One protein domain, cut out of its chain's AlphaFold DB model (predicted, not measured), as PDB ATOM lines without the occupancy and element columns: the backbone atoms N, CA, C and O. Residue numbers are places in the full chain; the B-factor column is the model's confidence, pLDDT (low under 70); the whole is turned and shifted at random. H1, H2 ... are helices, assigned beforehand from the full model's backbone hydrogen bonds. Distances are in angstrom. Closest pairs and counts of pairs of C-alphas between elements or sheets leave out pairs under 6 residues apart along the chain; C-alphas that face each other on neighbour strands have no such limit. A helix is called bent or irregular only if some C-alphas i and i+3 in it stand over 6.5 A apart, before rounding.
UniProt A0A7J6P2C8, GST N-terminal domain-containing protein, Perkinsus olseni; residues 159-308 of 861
ATOM      1  N   GLU A 159     -45.468 -34.225 -34.862       64.38
ATOM      2  CA  GLU A 159     -45.225 -34.989 -36.085       64.38
ATOM      3  C   GLU A 159     -44.016 -35.901 -35.908       64.38
ATOM      4  O   GLU A 159     -42.893 -35.454 -35.684       64.38
ATOM      5  N   GLN A 160     -44.264 -37.210 -35.981       65.50
ATOM      6  CA  GLN A 160     -43.255 -38.240 -35.736       65.50
ATOM      7  C   GLN A 160     -42.077 -38.130 -36.705       65.50
ATOM      8  O   GLN A 160     -40.932 -38.292 -36.293       65.50
ATOM      9  N   GLU A 161     -42.363 -37.828 -37.971       70.50
ATOM     10  CA  GLU A 161     -41.359 -37.671 -39.020       70.50
ATOM     11  C   GLU A 161     -40.456 -36.461 -38.757       70.50
ATOM     12  O   GLU A 161     -39.234 -36.588 -38.804       70.50
ATOM     13  N   LEU A 162     -41.038 -35.331 -38.341       77.62
ATOM     14  CA  LEU A 162     -40.298 -34.136 -37.940       77.62
ATOM     15  C   LEU A 162     -39.374 -34.410 -36.750       77.62
ATOM     16  O   LEU A 162     -38.193 -34.062 -36.793       77.62
ATOM     17  N   PHE A 163     -39.880 -35.040 -35.684       78.31
ATOM     18  CA  PHE A 163     -39.046 -35.353 -34.520       78.31
ATOM     19  C   PHE A 163     -37.952 -36.358 -34.853       78.31
ATOM     20  O   PHE A 163     -36.822 -36.152 -34.426       78.31
ATOM     21  N   ALA A 164     -38.254 -37.392 -35.643       78.31
ATOM     22  CA  ALA A 164     -37.267 -38.374 -36.077       78.31
ATOM     23  C   ALA A 164     -36.173 -37.723 -36.935       78.31
ATOM     24  O   ALA A 164     -34.989 -37.959 -36.701       78.31
ATOM     25  N   LYS A 165     -36.546 -36.845 -37.874       81.25
ATOM     26  CA  LYS A 165     -35.603 -36.109 -38.723       81.25
ATOM     27  C   LYS A 165     -34.726 -35.162 -37.904       81.25
ATOM     28  O   LYS A 165     -33.509 -35.151 -38.077       81.25
ATOM     29  N   ILE A 166     -35.320 -34.399 -36.984       80.12
ATOM     30  CA  ILE A 166     -34.571 -33.494 -36.105       80.12
ATOM     31  C   ILE A 166     -33.677 -34.284 -35.140       80.12
ATOM     32  O   ILE A 166     -32.532 -33.899 -34.932       80.12
ATOM     33  N   SER A 167     -34.161 -35.398 -34.590       83.38
ATOM     34  CA  SER A 167     -33.395 -36.313 -33.738       83.38
ATOM     35  C   SER A 167     -32.181 -36.875 -34.481       83.38
ATOM     36  O   SER A 167     -31.068 -36.792 -33.971       83.38
ATOM     37  N   ALA A 168     -32.361 -37.333 -35.725       83.00
ATOM     38  CA  ALA A 168     -31.272 -37.793 -36.587       83.00
ATOM     39  C   ALA A 168     -30.267 -36.674 -36.908       83.00
ATOM     40  O   ALA A 168     -29.061 -36.904 -36.861       83.00
ATOM     41  N   ALA A 169     -30.741 -35.452 -37.174       79.31
ATOM     42  CA  ALA A 169     -29.871 -34.298 -37.397       79.31
ATOM     43  C   ALA A 169     -29.045 -33.962 -36.146       79.31
ATOM     44  O   ALA A 169     -27.844 -33.738 -36.241       79.31
ATOM     45  N   VAL A 170     -29.668 -33.958 -34.964       80.62
ATOM     46  CA  VAL A 170     -28.990 -33.724 -33.679       80.62
ATOM     47  C   VAL A 170     -27.971 -34.830 -33.389       80.62
ATOM     48  O   VAL A 170     -26.840 -34.524 -33.018       80.62
ATOM     49  N   LEU A 171     -28.337 -36.096 -33.597       84.44
ATOM     50  CA  LEU A 171     -27.456 -37.247 -33.403       84.44
ATOM     51  C   LEU A 171     -26.242 -37.202 -34.338       84.44
ATOM     52  O   LEU A 171     -25.119 -37.397 -33.877       84.44
ATOM     53  N   ALA A 172     -26.442 -36.890 -35.622       81.81
ATOM     54  CA  ALA A 172     -25.349 -36.735 -36.581       81.81
ATOM     55  C   ALA A 172     -24.334 -35.685 -36.104       81.81
ATOM     56  O   ALA A 172     -23.137 -35.920 -36.179       81.81
ATOM     57  N   ARG A 173     -24.799 -34.568 -35.526       75.38
ATOM     58  CA  ARG A 173     -23.917 -33.520 -34.980       75.38
ATOM     59  C   ARG A 173     -23.205 -33.925 -33.693       75.38
ATOM     60  O   ARG A 173     -22.047 -33.571 -33.520       75.38
ATOM     61  N   LEU A 174     -23.864 -34.668 -32.805       75.88
ATOM     62  CA  LEU A 174     -23.208 -35.218 -31.610       75.88
ATOM     63  C   LEU A 174     -22.129 -36.249 -31.970       75.88
ATOM     64  O   LEU A 174     -21.203 -36.452 -31.201       75.88
ATOM     65  N   THR A 175     -22.249 -36.890 -33.134       78.62
ATOM     66  CA  THR A 175     -21.348 -37.956 -33.592       78.62
ATOM     67  C   THR A 175     -20.363 -37.509 -34.680       78.62
ATOM     68  O   THR A 175     -19.574 -38.325 -35.160       78.62
ATOM     69  N   GLU A 176     -20.355 -36.219 -35.050       76.75
ATOM     70  CA  GLU A 176     -19.316 -35.623 -35.901       76.75
ATOM     71  C   GLU A 176     -17.931 -35.799 -35.255       76.75
ATOM     72  O   GLU A 176     -17.802 -35.864 -34.031       76.75
ATOM     73  N   SER A 177     -16.878 -35.908 -36.076       60.53
ATOM     74  CA  SER A 177     -15.526 -36.253 -35.617       60.53
ATOM     75  C   SER A 177     -15.058 -35.371 -34.450       60.53
ATOM     76  O   SER A 177     -14.689 -34.219 -34.650       60.53
ATOM     77  N   GLY A 178     -15.040 -35.953 -33.244       66.88
ATOM     78  CA  GLY A 178     -14.579 -35.323 -32.004       66.88
ATOM     79  C   GLY A 178     -15.670 -35.050 -30.954       66.88
ATOM     80  O   GLY A 178     -15.334 -34.959 -29.773       66.88
ATOM     81  N   GLY A 179     -16.950 -34.971 -31.326       75.44
ATOM     82  CA  GLY A 179     -18.035 -34.603 -30.400       75.44
ATOM     83  C   GLY A 179     -18.111 -33.097 -30.109       75.44
ATOM     84  O   GLY A 179     -17.230 -32.326 -30.499       75.44
ATOM     85  N   ILE A 180     -19.151 -32.643 -29.403       78.19
ATOM     86  CA  ILE A 180     -19.424 -31.206 -29.181       78.19
ATOM     87  C   ILE A 180     -18.374 -30.525 -28.300       78.19
ATOM     88  O   ILE A 180     -18.160 -29.322 -28.417       78.19
ATOM     89  N   PHE A 181     -17.693 -31.284 -27.440       80.31
ATOM     90  CA  PHE A 181     -16.638 -30.765 -26.568       80.31
ATOM     91  C   PHE A 181     -15.221 -30.922 -27.155       80.31
ATOM     92  O   PHE A 181     -14.242 -30.672 -26.444       80.31
ATOM     93  N   SER A 182     -15.072 -31.322 -28.427       75.69
ATOM     94  CA  SER A 182     -13.747 -31.471 -29.058       75.69
ATOM     95  C   SER A 182     -13.057 -30.164 -29.423       75.69
ATOM     96  O   SER A 182     -11.839 -30.099 -29.271       75.69
ATOM     97  N   ASP A 183     -13.784 -29.137 -29.864       71.56
ATOM     98  CA  ASP A 183     -13.194 -27.869 -30.316       71.56
ATOM     99  C   ASP A 183     -12.873 -26.939 -29.132       71.56
ATOM    100  O   ASP A 183     -13.619 -26.852 -28.154       71.56
ATOM    101  N   ASP A 184     -11.745 -26.235 -29.218       65.38
ATOM    102  CA  ASP A 184     -11.323 -25.227 -28.244       65.38
ATOM    103  C   ASP A 184     -12.155 -23.938 -28.337       65.38
ATOM    104  O   ASP A 184     -12.260 -23.194 -27.358       65.38
ATOM    105  N   ARG A 185     -12.782 -23.668 -29.487       68.62
ATOM    106  CA  ARG A 185     -13.667 -22.512 -29.676       68.62
ATOM    107  C   ARG A 185     -15.050 -22.778 -29.076       68.62
ATOM    108  O   ARG A 185     -15.533 -23.904 -29.179       68.62
ATOM    109  N   PRO A 186     -15.722 -21.761 -28.494       62.56
ATOM    110  CA  PRO A 186     -17.068 -21.928 -27.967       62.56
ATOM    111  C   PRO A 186     -17.998 -22.370 -29.076       62.56
ATOM    112  O   PRO A 186     -18.270 -21.605 -30.009       62.56
ATOM    113  N   ASP A 187     -18.536 -23.582 -28.959       63.44
ATOM    114  CA  ASP A 187     -19.633 -23.940 -29.827       63.44
ATOM    115  C   ASP A 187     -20.908 -23.274 -29.305       63.44
ATOM    116  O   ASP A 187     -21.654 -23.812 -28.483       63.44
ATOM    117  N   THR A 188     -21.179 -22.066 -29.806       56.81
ATOM    118  CA  THR A 188     -22.433 -21.337 -29.552       56.81
ATOM    119  C   THR A 188     -23.679 -22.159 -29.922       56.81
ATOM    120  O   THR A 188     -24.788 -21.825 -29.494       56.81
ATOM    121  N   ARG A 189     -23.519 -23.275 -30.656       62.53
ATOM    122  CA  ARG A 189     -24.573 -24.254 -30.929       62.53
ATOM    123  C   ARG A 189     -24.989 -25.053 -29.695       62.53
ATOM    124  O   ARG A 189     -26.148 -25.456 -29.676       62.53
ATOM    125  N   LEU A 190     -24.167 -25.225 -28.648       70.50
ATOM    126  CA  LEU A 190     -24.563 -25.935 -27.413       70.50
ATOM    127  C   LEU A 190     -25.808 -25.301 -26.770       70.50
ATOM    128  O   LEU A 190     -26.758 -25.998 -26.409       70.50
ATOM    129  N   LEU A 191     -25.858 -23.965 -26.731       68.31
ATOM    130  CA  LEU A 191     -26.993 -23.186 -26.213       68.31
ATOM    131  C   LEU A 191     -28.269 -23.314 -27.069       68.31
ATOM    132  O   LEU A 191     -29.345 -22.871 -26.667       68.31
ATOM    133  N   HIS A 192     -28.167 -23.903 -28.260       67.56
ATOM    134  CA  HIS A 192     -29.293 -24.209 -29.141       67.56
ATOM    135  C   HIS A 192     -29.614 -25.711 -29.178       67.56
ATOM    136  O   HIS A 192     -30.783 -26.079 -29.292       67.56
ATOM    137  N   LEU A 193     -28.600 -26.564 -29.033       72.88
ATOM    138  CA  LEU A 193     -28.696 -28.020 -29.029       72.88
ATOM    139  C   LEU A 193     -29.383 -28.531 -27.758       72.88
ATOM    140  O   LEU A 193     -30.316 -29.327 -27.839       72.88
ATOM    141  N   ALA A 194     -28.982 -28.016 -26.593       74.69
ATOM    142  CA  ALA A 194     -29.514 -28.442 -25.304       74.69
ATOM    143  C   ALA A 194     -31.033 -28.218 -25.161       74.69
ATOM    144  O   ALA A 194     -31.747 -29.177 -24.855       74.69
ATOM    145  N   PRO A 195     -31.586 -27.029 -25.483       69.25
ATOM    146  CA  PRO A 195     -33.033 -26.837 -25.461       69.25
ATOM    147  C   PRO A 195     -33.788 -27.688 -26.493       69.25
ATOM    148  O   PRO A 195     -34.921 -28.093 -26.241       69.25
ATOM    149  N   ALA A 196     -33.195 -27.970 -27.661       71.62
ATOM    150  CA  ALA A 196     -33.804 -28.847 -28.665       71.62
ATOM    151  C   ALA A 196     -33.942 -30.284 -28.132       71.62
ATOM    152  O   ALA A 196     -35.024 -30.865 -28.193       71.62
ATOM    153  N   ILE A 197     -32.873 -30.814 -27.538       76.62
ATOM    154  CA  ILE A 197     -32.844 -32.126 -26.880       76.62
ATOM    155  C   ILE A 197     -33.853 -32.185 -25.721       76.62
ATOM    156  O   ILE A 197     -34.611 -33.147 -25.601       76.62
ATOM    157  N   TYR A 198     -33.928 -31.125 -24.914       77.62
ATOM    158  CA  TYR A 198     -34.909 -30.999 -23.837       77.62
ATOM    159  C   TYR A 198     -36.356 -31.068 -24.354       77.62
ATOM    160  O   TYR A 198     -37.179 -31.814 -23.822       77.62
ATOM    161  N   HIS A 199     -36.671 -30.347 -25.434       72.75
ATOM    162  CA  HIS A 199     -38.002 -30.386 -26.040       72.75
ATOM    163  C   HIS A 199     -38.321 -31.732 -26.712       72.75
ATOM    164  O   HIS A 199     -39.482 -32.143 -26.684       72.75
ATOM    165  N   LEU A 200     -37.323 -32.445 -27.252       75.25
ATOM    166  CA  LEU A 200     -37.492 -33.824 -27.727       75.25
ATOM    167  C   LEU A 200     -37.891 -34.758 -26.574       75.25
ATOM    168  O   LEU A 200     -38.868 -35.497 -26.708       75.25
ATOM    169  N   ALA A 201     -37.229 -34.655 -25.417       74.06
ATOM    170  CA  ALA A 201     -37.592 -35.426 -24.225       74.06
ATOM    171  C   ALA A 201     -39.005 -35.081 -23.716       74.06
ATOM    172  O   ALA A 201     -39.806 -35.982 -23.476       74.06
ATOM    173  N   LEU A 202     -39.361 -33.791 -23.634       67.12
ATOM    174  CA  LEU A 202     -40.716 -33.360 -23.250       67.12
ATOM    175  C   LEU A 202     -41.803 -33.844 -24.217       67.12
ATOM    176  O   LEU A 202     -42.942 -34.062 -23.811       67.12
ATOM    177  N   SER A 203     -41.467 -34.005 -25.497       64.06
ATOM    178  CA  SER A 203     -42.387 -34.545 -26.501       64.06
ATOM    179  C   SER A 203     -42.568 -36.064 -26.430       64.06
ATOM    180  O   SER A 203     -43.303 -36.616 -27.244       64.06
ATOM    181  N   ALA A 204     -41.914 -36.737 -25.473       61.34
ATOM    182  CA  ALA A 204     -41.839 -38.193 -25.378       61.34
ATOM    183  C   ALA A 204     -41.315 -38.856 -26.668       61.34
ATOM    184  O   ALA A 204     -41.672 -39.993 -26.982       61.34
ATOM    185  N   HIS A 205     -40.462 -38.155 -27.424       69.56
ATOM    186  CA  HIS A 205     -39.756 -38.753 -28.547       69.56
ATOM    187  C   HIS A 205     -38.575 -39.569 -28.016       69.56
ATOM    188  O   HIS A 205     -37.660 -39.028 -27.395       69.56
ATOM    189  N   ILE A 206     -38.615 -40.881 -28.241       67.75
ATOM    190  CA  ILE A 206     -37.626 -41.827 -27.728       67.75
ATOM    191  C   ILE A 206     -36.587 -42.083 -28.820       67.75
ATOM    192  O   ILE A 206     -36.913 -42.639 -29.866       67.75
ATOM    193  N   SER A 207     -35.335 -41.706 -28.564       79.31
ATOM    194  CA  SER A 207     -34.186 -42.085 -29.389       79.31
ATOM    195  C   SER A 207     -33.065 -42.574 -28.478       79.31
ATOM    196  O   SER A 207     -32.387 -41.787 -27.818       79.31
ATOM    197  N   LEU A 208     -32.904 -43.896 -28.409       78.88
ATOM    198  CA  LEU A 208     -31.897 -44.542 -27.564       78.88
ATOM    199  C   LEU A 208     -30.473 -44.230 -28.015       78.88
ATOM    200  O   LEU A 208     -29.592 -44.034 -27.183       78.88
ATOM    201  N   GLU A 209     -30.269 -44.133 -29.326       83.19
ATOM    202  CA  GLU A 209     -28.993 -43.741 -29.923       83.19
ATOM    203  C   GLU A 209     -28.628 -42.304 -29.538       83.19
ATOM    204  O   GLU A 209     -27.503 -42.046 -29.118       83.19
ATOM    205  N   LEU A 210     -29.598 -41.382 -29.584       84.81
ATOM    206  CA  LEU A 210     -29.408 -40.000 -29.141       84.81
ATOM    207  C   LEU A 210     -29.113 -39.918 -27.642       84.81
ATOM    208  O   LEU A 210     -28.189 -39.214 -27.240       84.81
ATOM    209  N   ALA A 211     -29.858 -40.655 -26.814       82.81
ATOM    210  CA  ALA A 211     -29.596 -40.725 -25.380       82.81
ATOM    211  C   ALA A 211     -28.184 -41.269 -25.098       82.81
ATOM    212  O   ALA A 211     -27.468 -40.708 -24.272       82.81
ATOM    213  N   GLY A 212     -27.755 -42.316 -25.811       84.06
ATOM    214  CA  GLY A 212     -26.403 -42.866 -25.719       84.06
ATOM    215  C   GLY A 212     -25.321 -41.864 -26.128       84.06
ATOM    216  O   GLY A 212     -24.356 -41.684 -25.389       84.06
ATOM    217  N   ALA A 213     -25.513 -41.166 -27.250       86.12
ATOM    218  CA  ALA A 213     -24.579 -40.156 -27.744       86.12
ATOM    219  C   ALA A 213     -24.422 -38.978 -26.770       86.12
ATOM    220  O   ALA A 213     -23.304 -38.556 -26.500       86.12
ATOM    221  N   ILE A 214     -25.520 -38.492 -26.173       86.75
ATOM    222  CA  ILE A 214     -25.455 -37.435 -25.151       86.75
ATOM    223  C   ILE A 214     -24.607 -37.886 -23.959       86.75
ATOM    224  O   ILE A 214     -23.794 -37.117 -23.462       86.75
ATOM    225  N   ILE A 215     -24.778 -39.123 -23.491       84.31
ATOM    226  CA  ILE A 215     -24.018 -39.635 -22.343       84.31
ATOM    227  C   ILE A 215     -22.536 -39.820 -22.666       84.31
ATOM    228  O   ILE A 215     -21.696 -39.577 -21.802       84.31
ATOM    229  N   GLU A 216     -22.204 -40.197 -23.899       86.62
ATOM    230  CA  GLU A 216     -20.814 -40.317 -24.338       86.62
ATOM    231  C   GLU A 216     -20.070 -38.973 -24.281       86.62
ATOM    232  O   GLU A 216     -18.926 -38.928 -23.829       86.62
ATOM    233  N   GLU A 217     -20.733 -37.864 -24.628       86.69
ATOM    234  CA  GLU A 217     -20.142 -36.518 -24.551       86.69
ATOM    235  C   GLU A 217     -19.691 -36.140 -23.133       86.69
ATOM    236  O   GLU A 217     -18.648 -35.504 -22.958       86.69
ATOM    237  N   PHE A 218     -20.450 -36.573 -22.122       87.50
ATOM    238  CA  PHE A 218     -20.197 -36.285 -20.707       87.50
ATOM    239  C   PHE A 218     -19.351 -37.350 -19.993       87.50
ATOM    240  O   PHE A 218     -19.139 -37.242 -18.786       87.50
ATOM    241  N   ARG A 219     -18.830 -38.362 -20.708       85.81
ATOM    242  CA  ARG A 219     -18.020 -39.437 -20.106       85.81
ATOM    243  C   ARG A 219     -16.738 -38.916 -19.445       85.81
ATOM    244  O   ARG A 219     -16.362 -39.405 -18.384       85.81
ATOM    245  N   ASP A 220     -16.068 -37.946 -20.066       88.00
ATOM    246  CA  ASP A 220     -14.852 -37.317 -19.533       88.00
ATOM    247  C   ASP A 220     -15.197 -35.987 -18.851       88.00
ATOM    248  O   ASP A 220     -15.139 -34.910 -19.453       88.00
ATOM    249  N   THR A 221     -15.578 -36.068 -17.576       88.75
ATOM    250  CA  THR A 221     -15.996 -34.907 -16.774       88.75
ATOM    251  C   THR A 221     -14.885 -33.867 -16.625       88.75
ATOM    252  O   THR A 221     -15.151 -32.667 -16.610       88.75
ATOM    253  N   THR A 222     -13.618 -34.284 -16.589       86.94
ATOM    254  CA  THR A 222     -12.486 -33.356 -16.446       86.94
ATOM    255  C   THR A 222     -12.302 -32.531 -17.716       86.94
ATOM    256  O   THR A 222     -12.152 -31.306 -17.653       86.94
ATOM    257  N   ARG A 223     -12.372 -33.182 -18.885       88.69
ATOM    258  CA  ARG A 223     -12.334 -32.503 -20.184       88.69
ATOM    259  C   ARG A 223     -13.508 -31.543 -20.343       88.69
ATOM    260  O   ARG A 223     -13.292 -30.393 -20.722       88.69
ATOM    261  N   VAL A 224     -14.727 -31.993 -20.038       87.69
ATOM    262  CA  VAL A 224     -15.942 -31.172 -20.163       87.69
ATOM    263  C   VAL A 224     -15.885 -29.963 -19.233       87.69
ATOM    264  O   VAL A 224     -16.112 -28.844 -19.686       87.69
ATOM    265  N   SER A 225     -15.502 -30.147 -17.969       88.12
ATOM    266  CA  SER A 225     -15.371 -29.052 -17.002       88.12
ATOM    267  C   SER A 225     -14.396 -27.971 -17.474       88.12
ATOM    268  O   SER A 225     -14.756 -26.793 -17.571       88.12
ATOM    269  N   LYS A 226     -13.189 -28.379 -17.891       87.69
ATOM    270  CA  LYS A 226     -12.176 -27.467 -18.440       87.69
ATOM    271  C   LYS A 226     -12.692 -26.721 -19.672       87.69
ATOM    272  O   LYS A 226     -12.426 -25.531 -19.831       87.69
ATOM    273  N   ARG A 227     -13.443 -27.409 -20.536       87.25
ATOM    274  CA  ARG A 227     -14.014 -26.838 -21.758       87.25
ATOM    275  C   ARG A 227     -15.078 -25.781 -21.454       87.25
ATOM    276  O   ARG A 227     -15.024 -24.695 -22.023       87.25
ATOM    277  N   LEU A 228     -15.997 -26.060 -20.528       87.94
ATOM    278  CA  LEU A 228     -17.045 -25.119 -20.118       87.94
ATOM    279  C   LEU A 228     -16.455 -23.833 -19.519       87.94
ATOM    280  O   LEU A 228     -16.920 -22.743 -19.849       87.94
ATOM    281  N   GLN A 229     -15.401 -23.948 -18.704       87.75
ATOM    282  CA  GLN A 229     -14.677 -22.794 -18.158       87.75
ATOM    283  C   GLN A 229     -14.017 -21.962 -19.265       87.75
ATOM    284  O   GLN A 229     -14.240 -20.760 -19.347       87.75
ATOM    285  N   GLN A 230     -13.279 -22.606 -20.177       86.44
ATOM    286  CA  GLN A 230     -12.648 -21.922 -21.314       86.44
ATOM    287  C   GLN A 230     -13.668 -21.179 -22.188       86.44
ATOM    288  O   GLN A 230     -13.439 -20.039 -22.592       86.44
ATOM    289  N   TRP A 231     -14.809 -21.810 -22.476       87.81
ATOM    290  CA  TRP A 231     -15.876 -21.196 -23.263       87.81
ATOM    291  C   TRP A 231     -16.539 -20.024 -22.542       87.81
ATOM    292  O   TRP A 231     -16.864 -19.031 -23.192       87.81
ATOM    293  N   ALA A 232     -16.701 -20.097 -21.219       84.88
ATOM    294  CA  ALA A 232     -17.219 -18.989 -20.423       84.88
ATOM    295  C   ALA A 232     -16.322 -17.747 -20.530       84.88
ATOM    296  O   ALA A 232     -16.831 -16.656 -20.799       84.88
ATOM    297  N   THR A 233     -14.998 -17.918 -20.431       84.81
ATOM    298  CA  THR A 233     -14.026 -16.824 -20.585       84.81
ATOM    299  C   THR A 233     -14.131 -16.153 -21.958       84.81
ATOM    300  O   THR A 233     -14.045 -14.929 -22.074       84.81
ATOM    301  N   VAL A 234     -14.301 -16.940 -23.025       82.50
ATOM    302  CA  VAL A 234     -14.399 -16.412 -24.395       82.50
ATOM    303  C   VAL A 234     -15.735 -15.694 -24.614       82.50
ATOM    304  O   VAL A 234     -15.742 -14.573 -25.117       82.50
ATOM    305  N   LEU A 235     -16.853 -16.281 -24.175       78.81
ATOM    306  CA  LEU A 235     -18.183 -15.675 -24.311       78.81
ATOM    307  C   LEU A 235     -18.318 -14.364 -23.524       78.81
ATOM    308  O   LEU A 235     -18.968 -13.434 -23.999       78.81
ATOM    309  N   ALA A 236     -17.688 -14.269 -22.350       80.81
ATOM    310  CA  ALA A 236     -17.626 -13.036 -21.568       80.81
ATOM    311  C   ALA A 236     -16.908 -11.910 -22.332       80.81
ATOM    312  O   ALA A 236     -17.415 -10.791 -22.425       80.81
ATOM    313  N   LYS A 237     -15.769 -12.232 -22.962       77.62
ATOM    314  CA  LYS A 237     -14.977 -11.282 -23.757       77.62
ATOM    315  C   LYS A 237     -15.689 -10.809 -25.025       77.62
ATOM    316  O   LYS A 237     -15.552  -9.645 -25.385       77.62
ATOM    317  N   GLU A 238     -16.428 -11.686 -25.702       71.88
ATOM    318  CA  GLU A 238     -17.135 -11.349 -26.947       71.88
ATOM    319  C   GLU A 238     -18.488 -10.653 -26.714       71.88
ATOM    320  O   GLU A 238     -18.912  -9.845 -27.538       71.88
ATOM    321  N   GLY A 239     -19.172 -10.962 -25.607       60.94
ATOM    322  CA  GLY A 239     -20.532 -10.494 -25.314       60.94
ATOM    323  C   GLY A 239     -20.643  -9.320 -24.336       60.94
ATOM    324  O   GLY A 239     -21.763  -8.908 -24.049       60.94
ATOM    325  N   GLY A 240     -19.529  -8.808 -23.800       56.44
ATOM    326  CA  GLY A 240     -19.520  -7.696 -22.837       56.44
ATOM    327  C   GLY A 240     -20.073  -8.035 -21.444       56.44
ATOM    328  O   GLY A 240     -20.418  -7.125 -20.699       56.44
ATOM    329  N   GLY A 241     -20.181  -9.324 -21.099       67.00
ATOM    330  CA  GLY A 241     -20.748  -9.804 -19.831       67.00
ATOM    331  C   GLY A 241     -19.724 -10.482 -18.915       67.00
ATOM    332  O   GLY A 241     -18.583 -10.713 -19.301       67.00
ATOM    333  N   ASP A 242     -20.149 -10.835 -17.700       81.44
ATOM    334  CA  ASP A 242     -19.325 -11.531 -16.700       81.44
ATOM    335  C   ASP A 242     -19.140 -13.040 -16.999       81.44
ATOM    336  O   ASP A 242     -20.066 -13.734 -17.436       81.44
ATOM    337  N   GLU A 243     -17.938 -13.557 -16.720       81.31
ATOM    338  CA  GLU A 243     -17.524 -14.950 -16.942       81.31
ATOM    339  C   GLU A 243     -18.351 -15.941 -16.122       81.31
ATOM    340  O   GLU A 243     -18.762 -16.982 -16.641       81.31
ATOM    341  N   GLN A 244     -18.698 -15.601 -14.879       79.50
ATOM    342  CA  GLN A 244     -19.521 -16.463 -14.034       79.50
ATOM    343  C   GLN A 244     -20.951 -16.585 -14.586       79.50
ATOM    344  O   GLN A 244     -21.557 -17.659 -14.563       79.50
ATOM    345  N   SER A 245     -21.499 -15.498 -15.135       73.75
ATOM    346  CA  SER A 245     -22.793 -15.509 -15.826       73.75
ATOM    347  C   SER A 245     -22.778 -16.391 -17.081       73.75
ATOM    348  O   SER A 245     -23.703 -17.183 -17.297       73.75
ATOM    349  N   ALA A 246     -21.715 -16.310 -17.890       75.62
ATOM    350  CA  ALA A 246     -21.535 -17.166 -19.062       75.62
ATOM    351  C   ALA A 246     -21.405 -18.649 -18.672       75.62
ATOM    352  O   ALA A 246     -22.066 -19.502 -19.274       75.62
ATOM    353  N   LEU A 247     -20.641 -18.948 -17.617       82.88
ATOM    354  CA  LEU A 247     -20.474 -20.300 -17.087       82.88
ATOM    355  C   LEU A 247     -21.806 -20.893 -16.612       82.88
ATOM    356  O   LEU A 247     -22.160 -21.997 -17.024       82.88
ATOM    357  N   ARG A 248     -22.614 -20.139 -15.852       76.62
ATOM    358  CA  ARG A 248     -23.950 -20.583 -15.409       76.62
ATOM    359  C   ARG A 248     -24.871 -20.963 -16.573       76.62
ATOM    360  O   ARG A 248     -25.610 -21.942 -16.481       76.62
ATOM    361  N   ARG A 249     -24.823 -20.227 -17.690       73.44
ATOM    362  CA  ARG A 249     -25.626 -20.536 -18.891       73.44
ATOM    363  C   ARG A 249     -25.185 -21.843 -19.554       73.44
ATOM    364  O   ARG A 249     -26.034 -22.641 -19.953       73.44
ATOM    365  N   LEU A 250     -23.875 -22.063 -19.658       80.38
ATOM    366  CA  LEU A 250     -23.297 -23.283 -20.225       80.38
ATOM    367  C   LEU A 250     -23.567 -24.513 -19.344       80.38
ATOM    368  O   LEU A 250     -23.913 -25.579 -19.857       80.38
ATOM    369  N   VAL A 251     -23.489 -24.349 -18.021       82.31
ATOM    370  CA  VAL A 251     -23.871 -25.379 -17.049       82.31
ATOM    371  C   VAL A 251     -25.355 -25.714 -17.184       82.31
ATOM    372  O   VAL A 251     -25.689 -26.877 -17.385       82.31
ATOM    373  N   GLY A 252     -26.245 -24.714 -17.203       75.75
ATOM    374  CA  GLY A 252     -27.686 -24.941 -17.355       75.75
ATOM    375  C   GLY A 252     -28.064 -25.677 -18.647       75.75
ATOM    376  O   GLY A 252     -28.907 -26.574 -18.626       75.75
ATOM    377  N   ALA A 253     -27.410 -25.355 -19.768       78.62
ATOM    378  CA  ALA A 253     -27.574 -26.091 -21.024       78.62
ATOM    379  C   ALA A 253     -27.109 -27.555 -20.900       78.62
ATOM    380  O   ALA A 253     -27.817 -28.475 -21.309       78.62
ATOM    381  N   SER A 254     -25.957 -27.784 -20.272       84.31
ATOM    382  CA  SER A 254     -25.413 -29.131 -20.060       84.31
ATOM    383  C   SER A 254     -26.338 -29.985 -19.187       84.31
ATOM    384  O   SER A 254     -26.636 -31.134 -19.510       84.31
ATOM    385  N   THR A 255     -26.899 -29.396 -18.131       81.00
ATOM    386  CA  THR A 255     -27.885 -30.040 -17.263       81.00
ATOM    387  C   THR A 255     -29.148 -30.465 -18.017       81.00
ATOM    388  O   THR A 255     -29.649 -31.569 -17.807       81.00
ATOM    389  N   GLN A 256     -29.666 -29.625 -18.918       80.25
ATOM    390  CA  GLN A 256     -30.843 -29.967 -19.726       80.25
ATOM    391  C   GLN A 256     -30.610 -31.205 -20.602       80.25
ATOM    392  O   GLN A 256     -31.514 -32.029 -20.741       80.25
ATOM    393  N   MET A 257     -29.404 -31.359 -21.158       83.69
ATOM    394  CA  MET A 257     -29.040 -32.522 -21.971       83.69
ATOM    395  C   MET A 257     -28.972 -33.803 -21.142       83.69
ATOM    396  O   MET A 257     -29.558 -34.812 -21.533       83.69
ATOM    397  N   VAL A 258     -28.308 -33.760 -19.983       82.25
ATOM    398  CA  VAL A 258     -28.182 -34.924 -19.089       82.25
ATOM    399  C   VAL A 258     -29.555 -35.369 -18.583       82.25
ATOM    400  O   VAL A 258     -29.876 -36.558 -18.624       82.25
ATOM    401  N   TRP A 259     -30.406 -34.415 -18.186       82.31
ATOM    402  CA  TRP A 259     -31.785 -34.699 -17.789       82.31
ATOM    403  C   TRP A 259     -32.576 -35.360 -18.923       82.31
ATOM    404  O   TRP A 259     -33.245 -36.373 -18.714       82.31
ATOM    405  N   ALA A 260     -32.476 -34.823 -20.140       81.62
ATOM    406  CA  ALA A 260     -33.174 -35.356 -21.301       81.62
ATOM    407  C   ALA A 260     -32.707 -36.774 -21.672       81.62
ATOM    408  O   ALA A 260     -33.543 -37.618 -21.981       81.62
ATOM    409  N   ALA A 261     -31.408 -37.071 -21.587       81.19
ATOM    410  CA  ALA A 261     -30.877 -38.408 -21.860       81.19
ATOM    411  C   ALA A 261     -31.354 -39.449 -20.833       81.19
ATOM    412  O   ALA A 261     -31.796 -40.536 -21.214       81.19
ATOM    413  N   ALA A 262     -31.332 -39.103 -19.539       75.75
ATOM    414  CA  ALA A 262     -31.873 -39.956 -18.479       75.75
ATOM    415  C   ALA A 262     -33.375 -40.214 -18.672       75.75
ATOM    416  O   ALA A 262     -33.841 -41.346 -18.551       75.75
ATOM    417  N   SER A 263     -34.104 -39.170 -19.063       73.38
ATOM    418  CA  SER A 263     -35.532 -39.215 -19.372       73.38
ATOM    419  C   SER A 263     -35.845 -40.127 -20.565       73.38
ATOM    420  O   SER A 263     -36.680 -41.020 -20.458       73.38
ATOM    421  N   MET A 264     -35.149 -39.960 -21.695       76.38
ATOM    422  CA  MET A 264     -35.372 -40.755 -22.912       76.38
ATOM    423  C   MET A 264     -35.125 -42.254 -22.691       76.38
ATOM    424  O   MET A 264     -35.906 -43.070 -23.180       76.38
ATOM    425  N   ARG A 265     -34.079 -42.623 -21.937       72.38
ATOM    426  CA  ARG A 265     -33.760 -44.028 -21.618       72.38
ATOM    427  C   ARG A 265     -34.759 -44.651 -20.642       72.38
ATOM    428  O   ARG A 265     -35.102 -45.818 -20.754       72.38
ATOM    429  N   PHE A 266     -35.280 -43.852 -19.718       66.38
ATOM    430  CA  PHE A 266     -36.335 -44.310 -18.830       66.38
ATOM    431  C   PHE A 266     -37.643 -44.591 -19.590       66.38
ATOM    432  O   PHE A 266     -38.275 -45.625 -19.374       66.38
ATOM    433  N   ILE A 267     -38.032 -43.707 -20.521       62.72
ATOM    434  CA  ILE A 267     -39.249 -43.875 -21.332       62.72
ATOM    435  C   ILE A 267     -39.141 -45.096 -22.272       62.72
ATOM    436  O   ILE A 267     -40.166 -45.719 -22.557       62.72
ATOM    437  N   SER A 268     -37.938 -45.470 -22.730       62.12
ATOM    438  CA  SER A 268     -37.724 -46.610 -23.641       62.12
ATOM    439  C   SER A 268     -37.923 -47.992 -23.011       62.12
ATOM    440  O   SER A 268     -37.790 -48.984 -23.719       62.12
ATOM    441  N   GLU A 269     -38.246 -48.069 -21.715       56.66
ATOM    442  CA  GLU A 269     -38.349 -49.312 -20.931       56.66
ATOM    443  C   GLU A 269     -36.997 -50.021 -20.675       56.66
ATOM    444  O   GLU A 269     -36.971 -51.038 -19.985       56.66
ATOM    445  N   ASP A 270     -35.863 -49.435 -21.089       57.25
ATOM    446  CA  ASP A 270     -34.501 -49.930 -20.786       57.25
ATOM    447  C   ASP A 270     -33.987 -49.518 -19.391       57.25
ATOM    448  O   ASP A 270     -32.824 -49.747 -19.039       57.25
ATOM    449  N   GLY A 271     -34.853 -48.899 -18.588       61.00
ATOM    450  CA  GLY A 271     -34.563 -48.455 -17.230       61.00
ATOM    451  C   GLY A 271     -33.785 -47.137 -17.140       61.00
ATOM    452  O   GLY A 271     -33.414 -46.505 -18.128       61.00
ATOM    453  N   MET A 272     -33.560 -46.689 -15.904       62.53
ATOM    454  CA  MET A 272     -32.758 -45.499 -15.601       62.53
ATOM    455  C   MET A 272     -31.308 -45.671 -16.068       62.53
ATOM    456  O   MET A 272     -30.745 -46.766 -16.009       62.53
ATOM    457  N   LEU A 273     -30.652 -44.564 -16.435       65.81
ATOM    458  CA  LEU A 273     -29.191 -44.568 -16.534       65.81
ATOM    459  C   LEU A 273     -28.584 -44.928 -15.167       65.81
ATOM    460  O   LEU A 273     -29.061 -44.400 -14.159       65.81
ATOM    461  N   PRO A 274     -27.541 -45.780 -15.104       66.44
ATOM    462  CA  PRO A 274     -26.876 -46.112 -13.850       66.44
ATOM    463  C   PRO A 274     -26.393 -44.862 -13.107       66.44
ATOM    464  O   PRO A 274     -25.745 -43.993 -13.693       66.44
ATOM    465  N   ALA A 275     -26.646 -44.801 -11.798       60.84
ATOM    466  CA  ALA A 275     -26.181 -43.705 -10.945       60.84
ATOM    467  C   ALA A 275     -24.652 -43.530 -10.999       60.84
ATOM    468  O   ALA A 275     -24.158 -42.412 -10.912       60.84
ATOM    469  N   THR A 276     -23.905 -44.615 -11.228       63.47
ATOM    470  CA  THR A 276     -22.444 -44.606 -11.417       63.47
ATOM    471  C   THR A 276     -21.982 -43.797 -12.630       63.47
ATOM    472  O   THR A 276     -20.839 -43.357 -12.656       63.47
ATOM    473  N   ILE A 277     -22.855 -43.587 -13.619       68.44
ATOM    474  CA  ILE A 277     -22.579 -42.785 -14.816       68.44
ATOM    475  C   ILE A 277     -23.038 -41.336 -14.610       68.44
ATOM    476  O   ILE A 277     -22.343 -40.411 -15.013       68.44
ATOM    477  N   ILE A 278     -24.192 -41.126 -13.970       74.25
ATOM    478  CA  ILE A 278     -24.789 -39.789 -13.830       74.25
ATOM    479  C   ILE A 278     -24.188 -38.987 -12.669       74.25
ATOM    480  O   ILE A 278     -24.005 -37.780 -12.804       74.25
ATOM    481  N   LYS A 279     -23.850 -39.634 -11.548       72.38
ATOM    482  CA  LYS A 279     -23.366 -38.959 -10.334       72.38
ATOM    483  C   LYS A 279     -22.107 -38.107 -10.569       72.38
ATOM    484  O   LYS A 279     -22.144 -36.937 -10.201       72.38
ATOM    485  N   PRO A 280     -21.052 -38.596 -11.255       78.06
ATOM    486  CA  PRO A 280     -19.859 -37.781 -11.509       78.06
ATOM    487  C   PRO A 280     -20.140 -36.553 -12.388       78.06
ATOM    488  O   PRO A 280     -19.517 -35.507 -12.224       78.06
ATOM    489  N   VAL A 281     -21.084 -36.669 -13.328       81.06
ATOM    490  CA  VAL A 281     -21.504 -35.559 -14.199       81.06
ATOM    491  C   VAL A 281     -22.314 -34.537 -13.404       81.06
ATOM    492  O   VAL A 281     -22.127 -33.335 -13.572       81.06
ATOM    493  N   PHE A 282     -23.203 -35.007 -12.528       79.88
ATOM    494  CA  PHE A 282     -23.985 -34.162 -11.633       79.88
ATOM    495  C   PHE A 282     -23.088 -33.352 -10.689       79.88
ATOM    496  O   PHE A 282     -23.213 -32.132 -10.660       79.88
ATOM    497  N   GLU A 283     -22.156 -34.004  -9.989       80.00
ATOM    498  CA  GLU A 283     -21.215 -33.354  -9.062       80.00
ATOM    499  C   GLU A 283     -20.379 -32.286  -9.780       80.00
ATOM    500  O   GLU A 283     -20.365 -31.132  -9.362       80.00
ATOM    501  N   MET A 284     -19.816 -32.616 -10.949       88.88
ATOM    502  CA  MET A 284     -19.096 -31.655 -11.790       88.88
ATOM    503  C   MET A 284     -19.948 -30.420 -12.145       88.88
ATOM    504  O   MET A 284     -19.448 -29.297 -12.119       88.88
ATOM    505  N   LEU A 285     -21.218 -30.599 -12.527       84.50
ATOM    506  CA  LEU A 285     -22.093 -29.479 -12.897       84.50
ATOM    507  C   LEU A 285     -22.497 -28.631 -11.685       84.50
ATOM    508  O   LEU A 285     -22.638 -27.420 -11.834       84.50
ATOM    509  N   VAL A 286     -22.676 -29.243 -10.511       78.69
ATOM    510  CA  VAL A 286     -22.945 -28.531  -9.252       78.69
ATOM    511  C   VAL A 286     -21.738 -27.679  -8.858       78.69
ATOM    512  O   VAL A 286     -21.900 -26.477  -8.646       78.69
ATOM    513  N   ASP A 287     -20.535 -28.256  -8.881       82.06
ATOM    514  CA  ASP A 287     -19.287 -27.555  -8.556       82.06
ATOM    515  C   ASP A 287     -19.042 -26.350  -9.483       82.06
ATOM    516  O   ASP A 287     -18.573 -25.295  -9.053       82.06
ATOM    517  N   LEU A 288     -19.388 -26.479 -10.770       80.88
ATOM    518  CA  LEU A 288     -19.277 -25.390 -11.748       80.88
ATOM    519  C   LEU A 288     -20.377 -24.329 -11.614       80.88
ATOM    520  O   LEU A 288     -20.142 -23.167 -11.954       80.88
ATOM    521  N   ALA A 289     -21.584 -24.713 -11.190       72.12
ATOM    522  CA  ALA A 289     -22.712 -23.795 -11.043       72.12
ATOM    523  C   ALA A 289     -22.533 -22.842  -9.858       72.12
ATOM    524  O   ALA A 289     -22.945 -21.680  -9.945       72.12
ATOM    525  N   ASP A 290     -21.963 -23.349  -8.765       69.00
ATOM    526  CA  ASP A 290     -21.919 -22.657  -7.482       69.00
ATOM    527  C   ASP A 290     -20.619 -22.932  -6.695       69.00
ATOM    528  O   ASP A 290     -20.648 -23.562  -5.638       69.00
ATOM    529  N   PRO A 291     -19.462 -22.434  -7.174       57.16
ATOM    530  CA  PRO A 291     -18.163 -22.678  -6.540       57.16
ATOM    531  C   PRO A 291     -18.024 -22.087  -5.121       57.16
ATOM    532  O   PRO A 291     -17.076 -22.425  -4.418       57.16
ATOM    533  N   GLU A 292     -18.945 -21.209  -4.692       50.81
ATOM    534  CA  GLU A 292     -18.977 -20.606  -3.348       50.81
ATOM    535  C   GLU A 292     -20.183 -21.045  -2.487       50.81
ATOM    536  O   GLU A 292     -20.296 -20.604  -1.341       50.81
ATOM    537  N   GLY A 293     -21.089 -21.882  -3.010       50.97
ATOM    538  CA  GLY A 293     -22.259 -22.409  -2.291       50.97
ATOM    539  C   GLY A 293     -23.355 -21.386  -1.953       50.97
ATOM    540  O   GLY A 293     -23.967 -21.487  -0.888       50.97
ATOM    541  N   ARG A 294     -23.589 -20.361  -2.788       47.00
ATOM    542  CA  ARG A 294     -24.503 -19.239  -2.478       47.00
ATOM    543  C   ARG A 294     -25.801 -19.147  -3.290       47.00
ATOM    544  O   ARG A 294     -26.571 -18.224  -3.014       47.00
ATOM    545  N   SER A 295     -26.137 -20.036  -4.231       47.81
ATOM    546  CA  SER A 295     -27.467 -19.969  -4.874       47.81
ATOM    547  C   SER A 295     -27.973 -21.270  -5.515       47.81
ATOM    548  O   SER A 295     -27.593 -21.619  -6.630       47.81
ATOM    549  N   SER A 296     -28.966 -21.909  -4.881       44.59
ATOM    550  CA  SER A 296     -29.647 -23.128  -5.360       44.59
ATOM    551  C   SER A 296     -30.877 -22.887  -6.259       44.59
ATOM    552  O   SER A 296     -31.419 -23.828  -6.836       44.59
ATOM    553  N   GLN A 297     -31.337 -21.641  -6.431       40.84
ATOM    554  CA  GLN A 297     -32.689 -21.374  -6.959       40.84
ATOM    555  C   GLN A 297     -32.817 -21.276  -8.495       40.84
ATOM    556  O   GLN A 297     -33.930 -21.324  -9.011       40.84
ATOM    557  N   ASN A 298     -31.716 -21.206  -9.254       42.81
ATOM    558  CA  ASN A 298     -31.744 -21.130 -10.732       42.81
ATOM    559  C   ASN A 298     -31.382 -22.449 -11.435       42.81
ATOM    560  O   ASN A 298     -31.098 -22.480 -12.633       42.81
ATOM    561  N   LEU A 299     -31.426 -23.558 -10.700       58.53
ATOM    562  CA  LEU A 299     -30.957 -24.867 -11.134       58.53
ATOM    563  C   LEU A 299     -32.105 -25.854 -11.367       58.53
ATOM    564  O   LEU A 299     -31.968 -27.028 -11.066       58.53
ATOM    565  N   GLY A 300     -33.238 -25.415 -11.924       58.31
ATOM    566  CA  GLY A 300     -34.445 -26.252 -12.050       58.31
ATOM    567  C   GLY A 300     -34.219 -27.629 -12.698       58.31
ATOM    568  O   GLY A 300     -34.782 -28.619 -12.246       58.31
ATOM    569  N   SER A 301     -33.347 -27.732 -13.708       63.59
ATOM    570  CA  SER A 301     -32.978 -29.027 -14.308       63.59
ATOM    571  C   SER A 301     -31.989 -29.836 -13.455       63.59
ATOM    572  O   SER A 301     -32.001 -31.058 -13.526       63.59
ATOM    573  N   LEU A 302     -31.151 -29.181 -12.645       68.69
ATOM    574  CA  LEU A 302     -30.180 -29.825 -11.748       68.69
ATOM    575  C   LEU A 302     -30.914 -30.350 -10.511       68.69
ATOM    576  O   LEU A 302     -30.707 -31.495 -10.137       68.69
ATOM    577  N   ALA A 303     -31.852 -29.569  -9.969       62.41
ATOM    578  CA  ALA A 303     -32.829 -30.002  -8.979       62.41
ATOM    579  C   ALA A 303     -33.667 -31.174  -9.507       62.41
ATOM    580  O   ALA A 303     -33.816 -32.161  -8.807       62.41
ATOM    581  N   ALA A 304     -34.112 -31.145 -10.769       61.28
ATOM    582  CA  ALA A 304     -34.826 -32.278 -11.359       61.28
ATOM    583  C   ALA A 304     -33.956 -33.545 -11.479       61.28
ATOM    584  O   ALA A 304     -34.441 -34.635 -11.198       61.28
ATOM    585  N   ILE A 305     -32.677 -33.438 -11.869       65.69
ATOM    586  CA  ILE A 305     -31.744 -34.584 -11.861       65.69
ATOM    587  C   ILE A 305     -31.502 -35.071 -10.428       65.69
ATOM    588  O   ILE A 305     -31.506 -36.276 -10.179       65.69
ATOM    589  N   ASN A 306     -31.314 -34.143  -9.490       63.91
ATOM    590  CA  ASN A 306     -31.141 -34.454  -8.081       63.91
ATOM    591  C   ASN A 306     -32.376 -35.156  -7.511       63.91
ATOM    592  O   ASN A 306     -32.230 -36.133  -6.798       63.91
ATOM    593  N   ASP A 307     -33.582 -34.742  -7.882       59.03
ATOM    594  CA  ASP A 307     -34.819 -35.412  -7.490       59.03
ATOM    595  C   ASP A 307     -34.951 -36.798  -8.123       59.03
ATOM    596  O   ASP A 307     -35.409 -37.729  -7.465       59.03
ATOM    597  N   MET A 308     -34.503 -36.966  -9.371       58.69
ATOM    598  CA  MET A 308     -34.513 -38.260 -10.060       58.69
ATOM    599  C   MET A 308     -33.590 -39.299  -9.419       58.69
ATOM    600  O   MET A 308     -33.903 -40.489  -9.452       58.69
TER     601      MET A 308
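AT A GLANCE: This is residues 159 to 308 of the 861 residues of the protein "GST N-terminal domain-containing protein" of Perkinsus olseni (UniProt A0A7J6P2C8). A long helix, H5, runs through the middle of a helical body, with H2 and H3 packed on one side of it and H1 beyond them, and with H6 and H7 on its other side. H4 meets the first part of H5 at a slant. The printed part has 150 residues with seven named helices, H1 to H7 in chain order, and no named strand: all helix. It is compact, with a radius of gyration of the C-alphas of 15.0 A and spans of 41 by 30 by 25 A.

IN THESE COORDINATES: H5, residues 243 to 267, is 36.4 A long and begins at C-alpha 243 (-17.524, -14.950, -16.942). Before it come H1, residues 160 to 174, H2, 190 to 202, H3, 208 to 217, and H4, 221 to 239, 26.3 A long. After it come H6, 275 to 289, and H7, 300 to 308, which ends at C-alpha 308 (-34.513, -38.260, -10.060). H6 is only just irregular: C-alphas 277 and 280 are 6.6 A apart.

HOW THE PARTS SIT: H5 is the hub, touching five helices. The closest C-alphas are Ala 194 and Ala 253 for H2, 5.3 A, and Ala 211 and Ala 261 for H3, 4.4 A. H1, H2, H3 and H5 form an up and down bundle, each running against the one before. H1 touches H3 at Leu 171 and Leu 210, closest C-alphas 5.4 A, and is apart from H5. H4 touches H5 with residues 228 to 236 alone, at a steep tilt of 46 degrees, closest C-alphas Ala 232 and Leu 247, 4.8 A. H5 and H6 form a hairpin at a shallow tilt of 20 degrees, closest C-alphas Arg 248 and Ala 289, 5.6 A. H7 touches H5, closest C-alphas Gln 256 and Ser 301, 5.9 A. Every O i to N i+4 pair is within hydrogen-bond range in H1, H3, H4, H5 and H7; H2 has 8 of 9 and H6 9 of 11.

THE WHOLE: The C-alphas farthest apart, Gly 240 and Glu 269, are 45.7 A apart. The printed part has no cut; the link from H1 to H2 is long. Mean pLDDT of the printed part is 73.7, with residues 266 to 277 and 290 to 308 among those under 70.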